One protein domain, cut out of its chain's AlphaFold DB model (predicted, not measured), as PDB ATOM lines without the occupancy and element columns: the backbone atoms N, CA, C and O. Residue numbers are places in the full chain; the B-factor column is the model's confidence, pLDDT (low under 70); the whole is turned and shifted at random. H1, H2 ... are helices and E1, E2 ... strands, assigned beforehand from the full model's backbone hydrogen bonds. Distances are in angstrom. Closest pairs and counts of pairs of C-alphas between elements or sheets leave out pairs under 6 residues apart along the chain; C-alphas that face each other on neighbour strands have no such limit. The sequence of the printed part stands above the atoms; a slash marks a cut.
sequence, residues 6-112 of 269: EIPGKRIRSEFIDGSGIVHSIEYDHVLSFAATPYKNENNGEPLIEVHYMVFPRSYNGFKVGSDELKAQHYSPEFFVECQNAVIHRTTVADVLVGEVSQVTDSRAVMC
ATOM      1  N   GLU A   6     206.528 227.185 208.900       80.31
ATOM      2  CA  GLU A   6     206.619 225.764 208.546       80.31
ATOM      3  C   GLU A   6     206.038 225.522 207.156       80.31
ATOM      4  O   GLU A   6     204.888 225.866 206.880       80.31
ATOM      5  N   ILE A   7     206.820 224.907 206.275       85.12
ATOM      6  CA  ILE A   7     206.410 224.674 204.890       85.12
ATOM      7  C   ILE A   7     206.736 223.255 204.428       85.12
ATOM      8  O   ILE A   7     207.573 222.595 205.051       85.12
ATOM      9  N   PRO A   8     206.099 222.775 203.346       89.75
ATOM     10  CA  PRO A   8     206.417 221.471 202.791       89.75
ATOM     11  C   PRO A   8     207.883 221.370 202.367       89.75
ATOM     12  O   PRO A   8     208.483 222.333 201.881       89.75
ATOM     13  N   GLY A   9     208.443 220.179 202.521       92.12
ATOM     14  CA  GLY A   9     209.817 219.870 202.157       92.12
ATOM     15  C   GLY A   9     209.994 218.391 201.849       92.12
ATOM     16  O   GLY A   9     209.030 217.641 201.725       92.12
ATOM     17  N   LYS A  10     211.247 217.964 201.738       94.69
ATOM     18  CA  LYS A  10     211.615 216.577 201.438       94.69
ATOM     19  C   LYS A  10     212.486 216.022 202.540       94.69
ATOM     20  O   LYS A  10     213.361 216.725 203.025       94.69
ATOM     21  N   ARG A  11     212.301 214.755 202.890       96.75
ATOM     22  CA  ARG A  11     213.229 214.034 203.754       96.75
ATOM     23  C   ARG A  11     214.221 213.273 202.901       96.75
ATOM     24  O   ARG A  11     213.825 212.457 202.068       96.75
ATOM     25  N   ILE A  12     215.499 213.542 203.114       96.81
ATOM     26  CA  ILE A  12     216.599 212.930 202.378       96.81
ATOM     27  C   ILE A  12     217.482 212.200 203.379       96.81
ATOM     28  O   ILE A  12     217.709 212.683 204.488       96.81
ATOM     29  N   ARG A  13     217.967 211.030 202.976       97.31
ATOM     30  CA  ARG A  13     219.055 210.329 203.641       97.31
ATOM     31  C   ARG A  13     220.277 210.393 202.745       97.31
ATOM     32  O   ARG A  13     220.214 209.921 201.614       97.31
ATOM     33  N   SER A  14     221.357 210.954 203.262       96.88
ATOM     34  CA  SER A  14     222.630 211.040 202.560       96.88
ATOM     35  C   SER A  14     223.692 210.214 203.269       96.88
ATOM     36  O   SER A  14     223.711 210.160 204.498       96.88
ATOM     37  N   GLU A  15     224.589 209.615 202.496       97.00
ATOM     38  CA  GLU A  15     225.790 208.938 202.982       97.00
ATOM     39  C   GLU A  15     227.034 209.756 202.630       97.00
ATOM     40  O   GLU A  15     227.103 210.362 201.561       97.00
ATOM     41  N   PHE A  16     228.023 209.791 203.516       94.69
ATOM     42  CA  PHE A  16     229.294 210.485 203.297       94.69
ATOM     43  C   PHE A  16     230.441 209.732 203.971       94.69
ATOM     44  O   PHE A  16     230.211 208.883 204.829       94.69
ATOM     45  N   ILE A  17     231.671 210.038 203.565       93.06
ATOM     46  CA  ILE A  17     232.890 209.473 204.146       93.06
ATOM     47  C   ILE A  17     233.571 210.575 204.959       93.06
ATOM     48  O   ILE A  17     233.775 211.668 204.431       93.06
ATOM     49  N   ASP A  18     233.878 210.305 206.227       91.06
ATOM     50  CA  ASP A  18     234.590 211.250 207.098       91.06
ATOM     51  C   ASP A  18     236.098 211.314 206.792       91.06
ATOM     52  O   ASP A  18     236.636 210.553 205.979       91.06
ATOM     53  N   GLY A  19     236.812 212.206 207.482       85.56
ATOM     54  CA  GLY A  19     238.272 212.307 207.376       85.56
ATOM     55  C   GLY A  19     239.042 211.028 207.755       85.56
ATOM     56  O   GLY A  19     240.212 210.891 207.394       85.56
ATOM     57  N   SER A  20     238.397 210.080 208.442       88.62
ATOM     58  CA  SER A  20     238.963 208.790 208.857       88.62
ATOM     59  C   SER A  20     238.648 207.647 207.882       88.62
ATOM     60  O   SER A  20     239.093 206.518 208.097       88.62
ATOM     61  N   GLY A  21     237.903 207.911 206.804       90.50
ATOM     62  CA  GLY A  21     237.486 206.900 205.832       90.50
ATOM     63  C   GLY A  21     236.261 206.078 206.255       90.50
ATOM     64  O   GLY A  21     235.959 205.069 205.615       90.50
ATOM     65  N   ILE A  22     235.555 206.476 207.315       92.81
ATOM     66  CA  ILE A  22     234.354 205.806 207.816       92.81
ATOM     67  C   ILE A  22     233.130 206.348 207.077       92.81
ATOM     68  O   ILE A  22     232.954 207.555 206.915       92.81
ATOM     69  N   VAL A  23     232.260 205.437 206.633       94.94
ATOM     70  CA  VAL A  23     230.979 205.799 206.020       94.94
ATOM     71  C   VAL A  23     229.963 206.118 207.111       94.94
ATOM     72  O   VAL A  23     229.711 205.310 208.006       94.94
ATOM     73  N   HIS A  24     229.333 207.276 206.988       96.06
ATOM     74  CA  HIS A  24     228.268 207.742 207.859       96.06
ATOM     75  C   HIS A  24     227.022 208.094 207.064       96.06
ATOM     76  O   HIS A  24     227.082 208.363 205.866       96.06
ATOM     77  N   SER A  25     225.884 208.138 207.754       96.69
ATOM     78  CA  SER A  25     224.612 208.582 207.197       96.69
ATOM     79  C   SER A  25     224.009 209.728 208.001       96.69
ATOM     80  O   SER A  25     224.133 209.797 209.226       96.69
ATOM     81  N   ILE A  26     223.316 210.621 207.305       97.00
ATOM     82  CA  ILE A  26     222.492 211.677 207.886       97.00
ATOM     83  C   ILE A  26     221.117 211.644 207.235       97.00
ATOM     84  O   ILE A  26     220.997 211.607 206.013       97.00
ATOM     85  N   GLU A  27     220.070 211.681 208.052       97.31
ATOM     86  CA  GLU A  27     218.709 211.938 207.592       97.31
ATOM     87  C   GLU A  27     218.326 213.365 207.966       97.31
ATOM     88  O   GLU A  27     218.495 213.778 209.116       97.31
ATOM     89  N   TYR A  28     217.817 214.130 207.006       96.25
ATOM     90  CA  TYR A  28     217.466 215.531 207.201       96.25
ATOM     91  C   TYR A  28     216.222 215.915 206.411       96.25
ATOM     92  O   TYR A  28     215.932 215.362 205.348       96.25
ATOM     93  N   ASP A  29     215.500 216.901 206.936       95.31
ATOM     94  CA  ASP A  29     214.492 217.602 206.156       95.31
ATOM     95  C   ASP A  29     215.167 218.700 205.343       95.31
ATOM     96  O   ASP A  29     216.038 219.423 205.828       95.31
ATOM     97  N   HIS A  30     214.744 218.818 204.098       91.44
ATOM     98  CA  HIS A  30     215.259 219.748 203.122       91.44
ATOM     99  C   HIS A  30     214.132 220.629 202.599       91.44
ATOM    100  O   HIS A  30     213.069 220.147 202.197       91.44
ATOM    101  N   VAL A  31     214.403 221.929 202.566       90.00
ATOM    102  CA  VAL A  31     213.526 222.932 201.972       90.00
ATOM    103  C   VAL A  31     214.300 223.730 200.931       90.00
ATOM    104  O   VAL A  31     215.410 224.199 201.196       90.00
ATOM    105  N   LEU A  32     213.685 223.898 199.761       88.00
ATOM    106  CA  LEU A  32     214.268 224.572 198.608       88.00
ATOM    107  C   LEU A  32     213.651 225.956 198.425       88.00
ATOM    108  O   LEU A  32     212.429 226.085 198.408       88.00
ATOM    109  N   SER A  33     214.486 226.972 198.232       84.94
ATOM    110  CA  SER A  33     214.039 228.324 197.899       84.94
ATOM    111  C   SER A  33     214.810 228.874 196.705       84.94
ATOM    112  O   SER A  33     215.976 228.537 196.498       84.94
ATOM    113  N   PHE A  34     214.159 229.738 195.930       84.94
ATOM    114  CA  PHE A  34     214.728 230.357 194.736       84.94
ATOM    115  C   PHE A  34     214.663 231.878 194.832       84.94
ATOM    116  O   PHE A  34     213.674 232.434 195.320       84.94
ATOM    117  N   ALA A  35     215.687 232.555 194.319       78.81
ATOM    118  CA  ALA A  35     215.679 233.998 194.133       78.81
ATOM    119  C   ALA A  35     216.298 234.398 192.797       78.81
ATOM    120  O   ALA A  35     217.316 233.868 192.361       78.81
ATOM    121  N   ALA A  36     215.687 235.386 192.147       76.31
ATOM    122  CA  ALA A  36     216.299 236.022 190.993       76.31
ATOM    123  C   ALA A  36     217.483 236.877 191.454       76.31
ATOM    124  O   ALA A  36     217.328 237.709 192.353       76.31
ATOM    125  N   THR A  37     218.639 236.715 190.814       75.81
ATOM    126  CA  THR A  37     219.818 237.547 191.080       75.81
ATOM    127  C   THR A  37     219.938 238.665 190.040       75.81
ATOM    128  O   THR A  37     219.386 238.556 188.942       75.81
ATOM    129  N   PRO A  38     220.661 239.759 190.343       69.94
ATOM    130  CA  PRO A  38     221.009 240.753 189.329       69.94
ATOM    131  C   PRO A  38     222.085 240.251 188.349       69.94
ATOM    132  O   PRO A  38     222.394 240.945 187.380       69.94
ATOM    133  N   TYR A  39     222.678 239.085 188.608       80.38
ATOM    134  CA  TYR A  39     223.782 238.542 187.836       80.38
ATOM    135  C   TYR A  39     223.278 237.747 186.636       80.38
ATOM    136  O   TYR A  39     222.173 237.197 186.628       80.38
ATOM    137  N   LYS A  40     224.113 237.693 185.602       86.25
ATOM    138  CA  LYS A  40     223.858 236.940 184.379       86.25
ATOM    139  C   LYS A  40     225.006 235.976 184.141       86.25
ATOM    140  O   LYS A  40     226.143 236.280 184.485       86.25
ATOM    141  N   ASN A  41     224.696 234.832 183.553       84.88
ATOM    142  CA  ASN A  41     225.693 233.884 183.098       84.88
ATOM    143  C   ASN A  41     226.528 234.545 181.995       84.88
ATOM    144  O   ASN A  41     225.989 235.023 180.997       84.88
ATOM    145  N   GLU A  42     227.843 234.589 182.188       89.94
ATOM    146  CA  GLU A  42     228.769 235.270 181.281       89.94
ATOM    147  C   GLU A  42     228.781 234.649 179.875       89.94
ATOM    148  O   GLU A  42     229.029 235.349 178.897       89.94
ATOM    149  N   ASN A  43     228.447 233.359 179.756       89.12
ATOM    150  CA  ASN A  43     228.511 232.625 178.493       89.12
ATOM    151  C   ASN A  43     227.290 232.848 177.596       89.12
ATOM    152  O   ASN A  43     227.420 232.845 176.374       89.12
ATOM    153  N   ASN A  44     226.097 232.998 178.175       88.00
ATOM    154  CA  ASN A  44     224.846 233.072 177.411       88.00
ATOM    155  C   ASN A  44     223.972 234.292 177.755       88.00
ATOM    156  O   ASN A  44     222.934 234.503 177.130       88.00
ATOM    157  N   GLY A  45     224.380 235.115 178.723       83.56
ATOM    158  CA  GLY A  45     223.658 236.311 179.152       83.56
ATOM    159  C   GLY A  45     222.346 236.037 179.896       83.56
ATOM    160  O   GLY A  45     221.608 236.987 180.184       83.56
ATOM    161  N   GLU A  46     222.036 234.777 180.211       84.25
ATOM    162  CA  GLU A  46     220.808 234.408 180.914       84.25
ATOM    163  C   GLU A  46     220.872 234.808 182.394       84.25
ATOM    164  O   GLU A  46     221.948 234.764 182.997       84.25
ATOM    165  N   PRO A  47     219.746 235.205 183.015       81.62
ATOM    166  CA  PRO A  47     219.709 235.522 184.439       81.62
ATOM    167  C   PRO A  47     220.122 234.325 185.296       81.62
ATOM    168  O   PRO A  47     219.616 233.218 185.113       81.62
ATOM    169  N   LEU A  48     220.990 234.558 186.278       82.88
ATOM    170  CA  LEU A  48     221.302 233.549 187.280       82.88
ATOM    171  C   LEU A  48     220.195 233.509 188.337       82.88
ATOM    172  O   LEU A  48     219.766 234.545 188.860       82.88
ATOM    173  N   ILE A  49     219.757 232.296 188.662       85.12
ATOM    174  CA  ILE A  49     218.839 232.023 189.766       85.12
ATOM    175  C   ILE A  49     219.664 231.517 190.943       85.12
ATOM    176  O   ILE A  49     220.379 230.523 190.834       85.12
ATOM    177  N   GLU A  50     219.563 232.216 192.063       83.81
ATOM    178  CA  GLU A  50     220.098 231.758 193.332       83.81
ATOM    179  C   GLU A  50     219.182 230.668 193.873       83.81
ATOM    180  O   GLU A  50     217.958 230.825 193.927       83.81
ATOM    181  N   VAL A  51     219.791 229.549 194.246       85.56
ATOM    182  CA  VAL A  51     219.101 228.402 194.819       85.56
ATOM    183  C   VAL A  51     219.628 228.211 196.227       85.56
ATOM    184  O   VAL A  51     220.818 227.961 196.417       85.56
ATOM    185  N   HIS A  52     218.742 228.322 197.208       84.00
ATOM    186  CA  HIS A  52     219.088 228.165 198.608       84.00
ATOM    187  C   HIS A  52     218.527 226.855 199.147       84.00
ATOM    188  O   HIS A  52     217.336 226.562 199.011       84.00
ATOM    189  N   TYR A  53     219.406 226.093 199.791       84.62
ATOM    190  CA  TYR A  53     219.103 224.820 200.426       84.62
ATOM    191  C   TYR A  53     219.079 225.036 201.927       84.62
ATOM    192  O   TYR A  53     220.032 225.554 202.504       84.62
ATOM    193  N   MET A  54     217.982 224.653 202.565       86.31
ATOM    194  CA  MET A  54     217.935 224.555 204.017       86.31
ATOM    195  C   MET A  54     217.932 223.094 204.416       86.31
ATOM    196  O   MET A  54     217.197 222.301 203.830       86.31
ATOM    197  N   VAL A  55     218.750 222.768 205.408       90.38
ATOM    198  CA  VAL A  55     218.989 221.406 205.875       90.38
ATOM    199  C   VAL A  55     218.712 221.373 207.369       90.38
ATOM    200  O   VAL A  55     219.337 222.103 208.136       90.38
ATOM    201  N   PHE A  56     217.779 220.517 207.774       92.00
ATOM    202  CA  PHE A  56     217.367 220.333 209.161       92.00
ATOM    203  C   PHE A  56     217.634 218.882 209.570       92.00
ATOM    204  O   PHE A  56     216.823 218.003 209.259       92.00
ATOM    205  N   PRO A  57     218.766 218.602 210.240       94.81
ATOM    206  CA  PRO A  57     219.117 217.250 210.654       94.81
ATOM    207  C   PRO A  57     218.033 216.609 211.530       94.81
ATOM    208  O   PRO A  57     217.501 217.233 212.451       94.81
ATOM    209  N   ARG A  58     217.708 215.346 211.243       95.81
ATOM    210  CA  ARG A  58     216.735 214.524 211.980       95.81
ATOM    211  C   ARG A  58     217.386 213.328 212.651       95.81
ATOM    212  O   ARG A  58     217.017 213.011 213.784       95.81
ATOM    213  N   SER A  59     218.381 212.720 212.015       96.75
ATOM    214  CA  SER A  59     219.212 211.692 212.636       96.75
ATOM    215  C   SER A  59     220.617 211.633 212.039       96.75
ATOM    216  O   SER A  59     220.831 212.019 210.890       96.75
ATOM    217  N   TYR A  60     221.560 211.124 212.829       97.31
ATOM    218  CA  TYR A  60     222.925 210.792 212.422       97.31
ATOM    219  C   TYR A  60     223.145 209.304 212.674       97.31
ATOM    220  O   TYR A  60     222.929 208.842 213.791       97.31
ATOM    221  N   ASN A  61     223.533 208.538 211.654       96.12
ATOM    222  CA  ASN A  61     223.708 207.082 211.728       96.12
ATOM    223  C   ASN A  61     222.490 206.347 212.324       96.12
ATOM    224  O   ASN A  61     222.629 205.366 213.046       96.12
ATOM    225  N   GLY A  62     221.282 206.851 212.049       95.94
ATOM    226  CA  GLY A  62     220.026 206.326 212.596       95.94
ATOM    227  C   GLY A  62     219.662 206.826 214.002       95.94
ATOM    228  O   GLY A  62     218.522 206.641 214.424       95.94
ATOM    229  N   PHE A  63     220.559 207.522 214.706       97.38
ATOM    230  CA  PHE A  63     220.286 208.097 216.025       97.38
ATOM    231  C   PHE A  63     219.637 209.475 215.904       97.38
ATOM    232  O   PHE A  63     220.172 210.376 215.254       97.38
ATOM    233  N   LYS A  64     218.470 209.654 216.530       97.38
ATOM    234  CA  LYS A  64     217.683 210.889 216.432       97.38
ATOM    235  C   LYS A  64     218.432 212.079 217.044       97.38
ATOM    236  O   LYS A  64     219.025 211.982 218.115       97.38
ATOM    237  N   VAL A  65     218.351 213.235 216.389       94.81
ATOM    238  CA  VAL A  65     218.937 214.482 216.905       94.81
ATOM    239  C   VAL A  65     218.366 214.816 218.285       94.81
ATOM    240  O   VAL A  65     217.152 214.816 218.486       94.81
ATOM    241  N   GLY A  66     219.264 215.095 219.233       92.81
ATOM    242  CA  GLY A  66     218.931 215.421 220.621       92.81
ATOM    243  C   GLY A  66     218.612 214.220 221.517       92.81
ATOM    244  O   GLY A  66     218.394 214.424 222.711       92.81
ATOM    245  N   SER A  67     218.596 212.993 220.984       96.50
ATOM    246  CA  SER A  67     218.306 211.791 221.769       96.50
ATOM    247  C   SER A  67     219.484 211.367 222.650       96.50
ATOM    248  O   SER A  67     220.636 211.735 222.398       96.50
ATOM    249  N   ASP A  68     219.203 210.594 223.698       97.44
ATOM    250  CA  ASP A  68     220.246 210.110 224.608       97.44
ATOM    251  C   ASP A  68     221.121 209.036 223.947       97.44
ATOM    252  O   ASP A  68     222.319 208.966 224.216       97.44
ATOM    253  N   GLU A  69     220.573 208.273 222.997       97.06
ATOM    254  CA  GLU A  69     221.319 207.305 222.189       97.06
ATOM    255  C   GLU A  69     222.365 207.986 221.302       97.06
ATOM    256  O   GLU A  69     223.474 207.468 221.171       97.06
ATOM    257  N   LEU A  70     222.043 209.157 220.729       96.25
ATOM    258  CA  LEU A  70     223.002 209.958 219.965       96.25
ATOM    259  C   LEU A  70     224.119 210.487 220.871       96.25
ATOM    260  O   LEU A  70     225.290 210.423 220.503       96.25
ATOM    261  N   LYS A  71     223.777 210.979 222.071       94.81
ATOM    262  CA  LYS A  71     224.775 211.451 223.049       94.81
ATOM    263  C   LYS A  71     225.725 210.329 223.471       94.81
ATOM    264  O   LYS A  71     226.922 210.571 223.605       94.81
ATOM    265  N   ALA A  72     225.206 209.112 223.634       97.25
ATOM    266  CA  ALA A  72     225.987 207.932 223.996       97.25
ATOM    267  C   ALA A  72     226.986 207.492 222.910       97.25
ATOM    268  O   ALA A  72     227.911 206.746 223.216       97.25
ATOM    269  N   GLN A  73     226.846 207.961 221.661       95.81
ATOM    270  CA  GLN A  73     227.836 207.687 220.610       95.81
ATOM    271  C   GLN A  73     229.132 208.483 220.783       95.81
ATOM    272  O   GLN A  73     230.135 208.138 220.166       95.81
ATOM    273  N   HIS A  74     229.126 209.546 221.596       94.69
ATOM    274  CA  HIS A  74     230.295 210.397 221.830       94.69
ATOM    275  C   HIS A  74     230.946 210.940 220.542       94.69
ATOM    276  O   HIS A  74     232.167 211.072 220.468       94.69
ATOM    277  N   TYR A  75     230.136 211.277 219.531       94.06
ATOM    278  CA  TYR A  75     230.641 211.933 218.326       94.06
ATOM    279  C   TYR A  75     231.330 213.252 218.666       94.06
ATOM    280  O   TYR A  75     230.850 214.028 219.499       94.06
ATOM    281  N   SER A  76     232.454 213.509 218.001       93.44
ATOM    282  CA  SER A  76     233.182 214.755 218.180       93.44
ATOM    283  C   SER A  76     232.431 215.930 217.531       93.44
ATOM    284  O   SER A  76     231.620 215.729 216.622       93.44
ATOM    285  N   PRO A  77     232.680 217.177 217.958       92.75
ATOM    286  CA  PRO A  77     232.158 218.356 217.269       92.75
ATOM    287  C   PRO A  77     232.511 218.385 215.774       92.75
ATOM    288  O   PRO A  77     231.685 218.786 214.953       92.75
ATOM    289  N   GLU A  78     233.708 217.916 215.415       92.94
ATOM    290  CA  GLU A  78     234.210 217.869 214.039       92.94
ATOM    291  C   GLU A  78     233.346 216.969 213.152       92.94
ATOM    292  O   GLU A  78     233.026 217.367 212.035       92.94
ATOM    293  N   PHE A  79     232.871 215.829 213.667       93.88
ATOM    294  CA  PHE A  79     231.953 214.948 212.937       93.88
ATOM    295  C   PHE A  79     230.702 215.696 212.454       93.88
ATOM    296  O   PHE A  79     230.284 215.556 211.303       93.88
ATOM    297  N   PHE A  80     230.103 216.532 213.309       93.50
ATOM    298  CA  PHE A  80     228.906 217.290 212.936       93.50
ATOM    299  C   PHE A  80     229.204 218.359 211.881       93.50
ATOM    300  O   PHE A  80     228.372 218.594 211.002       93.50
ATOM    301  N   VAL A  81     230.386 218.982 211.946       91.88
ATOM    302  CA  VAL A  81     230.846 219.963 210.952       91.88
ATOM    303  C   VAL A  81     231.106 219.289 209.608       91.88
ATOM    304  O   VAL A  81     230.605 219.760 208.589       91.88
ATOM    305  N   GLU A  82     231.830 218.170 209.592       92.06
ATOM    306  CA  GLU A  82     232.085 217.385 208.380       92.06
ATOM    307  C   GLU A  82     230.779 216.917 207.741       92.06
ATOM    308  O   GLU A  82     230.590 217.065 206.535       92.06
ATOM    309  N   CYS A  83     229.833 216.451 208.555       91.56
ATOM    310  CA  CYS A  83     228.522 216.039 208.083       91.56
ATOM    311  C   CYS A  83     227.745 217.193 207.428       91.56
ATOM    312  O   CYS A  83     227.216 217.043 206.323       91.56
ATOM    313  N   GLN A  84     227.693 218.364 208.071       90.00
ATOM    314  CA  GLN A  84     227.037 219.540 207.490       90.00
ATOM    315  C   GLN A  84     227.722 219.986 206.198       90.00
ATOM    316  O   GLN A  84     227.039 220.252 205.208       90.00
ATOM    317  N   ASN A  85     229.054 220.016 206.180       91.25
ATOM    318  CA  ASN A  85     229.831 220.364 204.996       91.25
ATOM    319  C   ASN A  85     229.577 219.385 203.850       91.25
ATOM    320  O   ASN A  85     229.419 219.829 202.715       91.25
ATOM    321  N   ALA A  86     229.469 218.085 204.134       92.12
ATOM    322  CA  ALA A  86     229.193 217.084 203.115       92.12
ATOM    323  C   ALA A  86     227.856 217.340 202.410       92.12
ATOM    324  O   ALA A  86     227.781 217.290 201.180       92.12
ATOM    325  N   VAL A  87     226.817 217.693 203.172       91.56
ATOM    326  CA  VAL A  87     225.504 218.034 202.611       91.56
ATOM    327  C   VAL A  87     225.538 219.383 201.880       91.56
ATOM    328  O   VAL A  87     225.072 219.478 200.745       91.56
ATOM    329  N   ILE A  88     226.112 220.426 202.489       86.44
ATOM    330  CA  ILE A  88     226.157 221.789 201.922       86.44
ATOM    331  C   ILE A  88     226.958 221.826 200.615       86.44
ATOM    332  O   ILE A  88     226.533 222.449 199.641       86.44
ATOM    333  N   HIS A  89     228.104 221.147 200.578       88.19
ATOM    334  CA  HIS A  89     228.999 221.110 199.421       88.19
ATOM    335  C   HIS A  89     228.707 219.956 198.459       88.19
ATOM    336  O   HIS A  89     229.396 219.832 197.447       88.19
ATOM    337  N   ARG A  90     227.674 219.147 198.734       87.12
ATOM    338  CA  ARG A  90     227.261 217.996 197.913       87.12
ATOM    339  C   ARG A  90     228.399 217.020 197.633       87.12
ATOM    340  O   ARG A  90     228.575 216.556 196.510       87.12
ATOM    341  N   THR A  91     229.174 216.715 198.663       90.69
ATOM    342  CA  THR A  91     230.226 215.695 198.609       90.69
ATOM    343  C   THR A  91     229.737 214.367 199.188       90.69
ATOM    344  O   THR A  91     230.530 213.579 199.702       90.69
ATOM    345  N   THR A  92     228.424 214.135 199.158       91.62
ATOM    346  CA  THR A  92     227.793 212.885 199.581       91.62
ATOM    347  C   THR A  92     228.061 211.789 198.548       91.62
ATOM    348  O   THR A  92     228.204 212.042 197.352       91.62
ATOM    349  N   VAL A  93     228.166 210.551 199.024       92.12
ATOM    350  CA  VAL A  93     228.393 209.357 198.197       92.12
ATOM    351  C   VAL A  93     227.081 208.867 197.591       92.12
ATOM    352  O   VAL A  93     227.047 208.422 196.444       92.12
ATOM    353  N   ALA A  94     225.996 208.954 198.357       92.19
ATOM    354  CA  ALA A  94     224.668 208.551 197.933       92.19
ATOM    355  C   ALA A  94     223.612 209.427 198.606       92.19
ATOM    356  O   ALA A  94     223.725 209.718 199.794       92.19
ATOM    357  N   ASP A  95     222.568 209.781 197.855       94.06
ATOM    358  CA  ASP A  95     221.393 210.496 198.351       94.06
ATOM    359  C   ASP A  95     220.129 209.697 198.015       94.06
ATOM    360  O   ASP A  95     219.889 209.326 196.864       94.06
ATOM    361  N   VAL A  96     219.291 209.455 199.021       95.81
ATOM    362  CA  VAL A  96     218.030 208.721 198.897       95.81
ATOM    363  C   VAL A  96     216.887 209.605 199.375       95.81
ATOM    364  O   VAL A  96     216.872 210.069 200.515       95.81
ATOM    365  N   LEU A  97     215.888 209.817 198.513       95.94
ATOM    366  CA  LEU A  97     214.628 210.433 198.921       95.94
ATOM    367  C   LEU A  97     213.866 209.451 199.818       95.94
ATOM    368  O   LEU A  97     213.408 208.410 199.356       95.94
ATOM    369  N   VAL A  98     213.721 209.800 201.092       96.12
ATOM    370  CA  VAL A  98     212.968 209.009 202.075       96.12
ATOM    371  C   VAL A  98     211.470 209.283 201.942       96.12
ATOM    372  O   VAL A  98     210.662 208.367 202.063       96.12
ATOM    373  N   GLY A  99     211.088 210.535 201.672       95.19
ATOM    374  CA  GLY A  99     209.692 210.904 201.449       95.19
ATOM    375  C   GLY A  99     209.447 212.409 201.409       95.19
ATOM    376  O   GLY A  99     210.359 213.214 201.596       95.19
ATOM    377  N   GLU A 100     208.193 212.783 201.176       95.06
ATOM    378  CA  GLU A 100     207.721 214.165 201.285       95.06
ATOM    379  C   GLU A 100     207.343 214.475 202.742       95.06
ATOM    380  O   GLU A 100     206.802 213.628 203.457       95.06
ATOM    381  N   VAL A 101     207.621 215.698 203.186       93.31
ATOM    382  CA  VAL A 101     207.319 216.190 204.533       93.31
ATOM    383  C   VAL A 101     206.316 217.323 204.396       93.31
ATOM    384  O   VAL A 101     206.590 218.325 203.741       93.31
ATOM    385  N   SER A 102     205.142 217.181 205.011       88.94
ATOM    386  CA  SER A 102     204.073 218.182 204.911       88.94
ATOM    387  C   SER A 102     204.451 219.520 205.549       88.94
ATOM    388  O   SER A 102     204.025 220.566 205.062       88.94
ATOM    389  N   GLN A 103     205.237 219.482 206.626       87.38
ATOM    390  CA  GLN A 103     205.687 220.648 207.378       87.38
ATOM    391  C   GLN A 103     207.087 220.407 207.937       87.38
ATOM    392  O   GLN A 103     207.299 219.525 208.769       87.38
ATOM    393  N   VAL A 104     208.048 221.200 207.478       88.31
ATOM    394  CA  VAL A 104     209.386 221.245 208.057       88.31
ATOM    395  C   VAL A 104     209.389 222.285 209.173       88.31
ATOM    396  O   VAL A 104     209.383 223.491 208.917       88.31
ATOM    397  N   THR A 105     209.386 221.808 210.417       82.19
ATOM    398  CA  THR A 105     209.509 222.660 211.608       82.19
ATOM    399  C   THR A 105     210.795 223.479 211.556       82.19
ATOM    400  O   THR A 105     211.831 222.972 211.121       82.19
ATOM    401  N   ASP A 106     210.709 224.737 211.989       77.12
ATOM    402  CA  ASP A 106     211.794 225.726 211.973       77.12
ATOM    403  C   ASP A 106     212.327 226.090 210.580       77.12
ATOM    404  O   ASP A 106     213.397 226.690 210.465       77.12
ATOM    405  N   SER A 107     211.568 225.803 209.514       80.56
ATOM    406  CA  SER A 107     211.960 226.207 208.159       80.56
ATOM    407  C   SER A 107     212.121 227.719 208.008       80.56
ATOM    408  O   SER A 107     212.882 228.160 207.152       80.56
ATOM    409  N   ARG A 108     211.406 228.516 208.824       79.06
ATOM    410  CA  ARG A 108     211.451 229.994 208.842       79.06
ATOM    411  C   ARG A 108     211.234 230.625 207.463       79.06
ATOM    412  O   ARG A 108     211.579 231.782 207.228       79.06
ATOM    413  N   ALA A 109     210.669 229.855 206.544       79.19
ATOM    414  CA  ALA A 109     210.389 230.255 205.187       79.19
ATOM    415  C   ALA A 109     208.937 230.703 205.081       79.19
ATOM    416  O   ALA A 109     208.044 230.206 205.771       79.19
ATOM    417  N   VAL A 110     208.708 231.652 204.184       78.06
ATOM    418  CA  VAL A 110     207.376 232.143 203.864       78.06
ATOM    419  C   VAL A 110     206.878 231.372 202.654       78.06
ATOM    420  O   VAL A 110     207.510 231.404 201.600       78.06
ATOM    421  N   MET A 111     205.748 230.679 202.777       80.94
ATOM    422  CA  MET A 111     205.120 230.059 201.614       80.94
ATOM    423  C   MET A 111     204.520 231.152 200.723       80.94
ATOM    424  O   MET A 111     203.547 231.801 201.107       80.94
ATOM    425  N   CYS A 112     205.092 231.366 199.537       76.38
ATOM    426  CA  CYS A 112     204.469 232.196 198.506       76.38
ATOM    427  C   CYS A 112     203.533 231.339 197.641       76.38
ATOM    428  O   CYS A 112     203.531 230.113 197.738       76.38
TER     429      CYS A 112
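Overview. This is residues 6 to 112 of the 269 residues of the protein "CHAT domain-containing protein" of Chitinophaga pinensis (UniProt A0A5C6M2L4). A twisted sheet of four strands curls round one helix, H2, and the long hairpin of E2 and E3 reaches well past H2 to make one end of the domain. At the other end of the longest axis lies the short helix H1, just after E3. The printed part has 107 residues, with elements in the order E1, E2, E3, H1, H2, E4; the sheet runs E3, E2, E1, E4, all antiparallel, and the class is mixed, helices and strands. The whole is loose, with a radius of gyration of the C-alphas of 16.3 A, and elongated, spanning 52 by 32 by 22 A.

Along the chain. E1, residues 7 to 17, begins with C-alpha 7 at (206.410, 224.674, 204.890) and is 30.5 A long. E2, residues 23 to 40, is the longest strand at 38.6 A and bends by 88 degrees at residue 37. E3, residues 47 to 60, is 37.5 A long and bends by 56 degrees at residue 57. H1, residues 68 to 71, measures 5.0 A. H2, residues 77 to 88, measures 16.8 A. E4, residues 94 to 104, measures 22.3 A, bends by 94 degrees at residue 101 and ends with C-alpha 104 at (209.386, 221.245, 208.057).

Arrangement. E1, E2 and E3 form a meander, each strand the antiparallel neighbour of the one before. E1 and E2 are a hairpin, with N 14 and O 26 at 2.9 A. E2 and E3 are a hairpin too, with N 50 and O 35 at 2.8 A. E4 is the antiparallel neighbour of E1, with N 11 and O 99 at 2.8 A; E3 and E4 are the edge strands. E3 and E4 are only just apart, their closest C-alphas 8.1 A from each other. Residues 59 to 60 of E3 also pair, antiparallel, with residues 63 to 64. H2 is on one face of the sheet, giving two layers, a helix and a sheet; its closest C-alphas to E1 are those of Ala 86 and Phe 16, 6.6 A apart. H1 is not on the sheet and is apart from H2; its closest C-alpha pair with E3 is Leu 70 and Tyr 60, 7.6 A. In H2 every O i to N i+4 pair is within hydrogen-bond range; H1 is too short for such a pair, and its one O i to N i+3 pair is within range.

Size, cuts and confidence. The two C-alphas farthest apart, those of Gly 45 and Ala 72, are 53.1 A from each other. The printed part has no cut, and no link is long. The mean pLDDT of the printed part is 90.1, and one residue, Pro 38, is under 70.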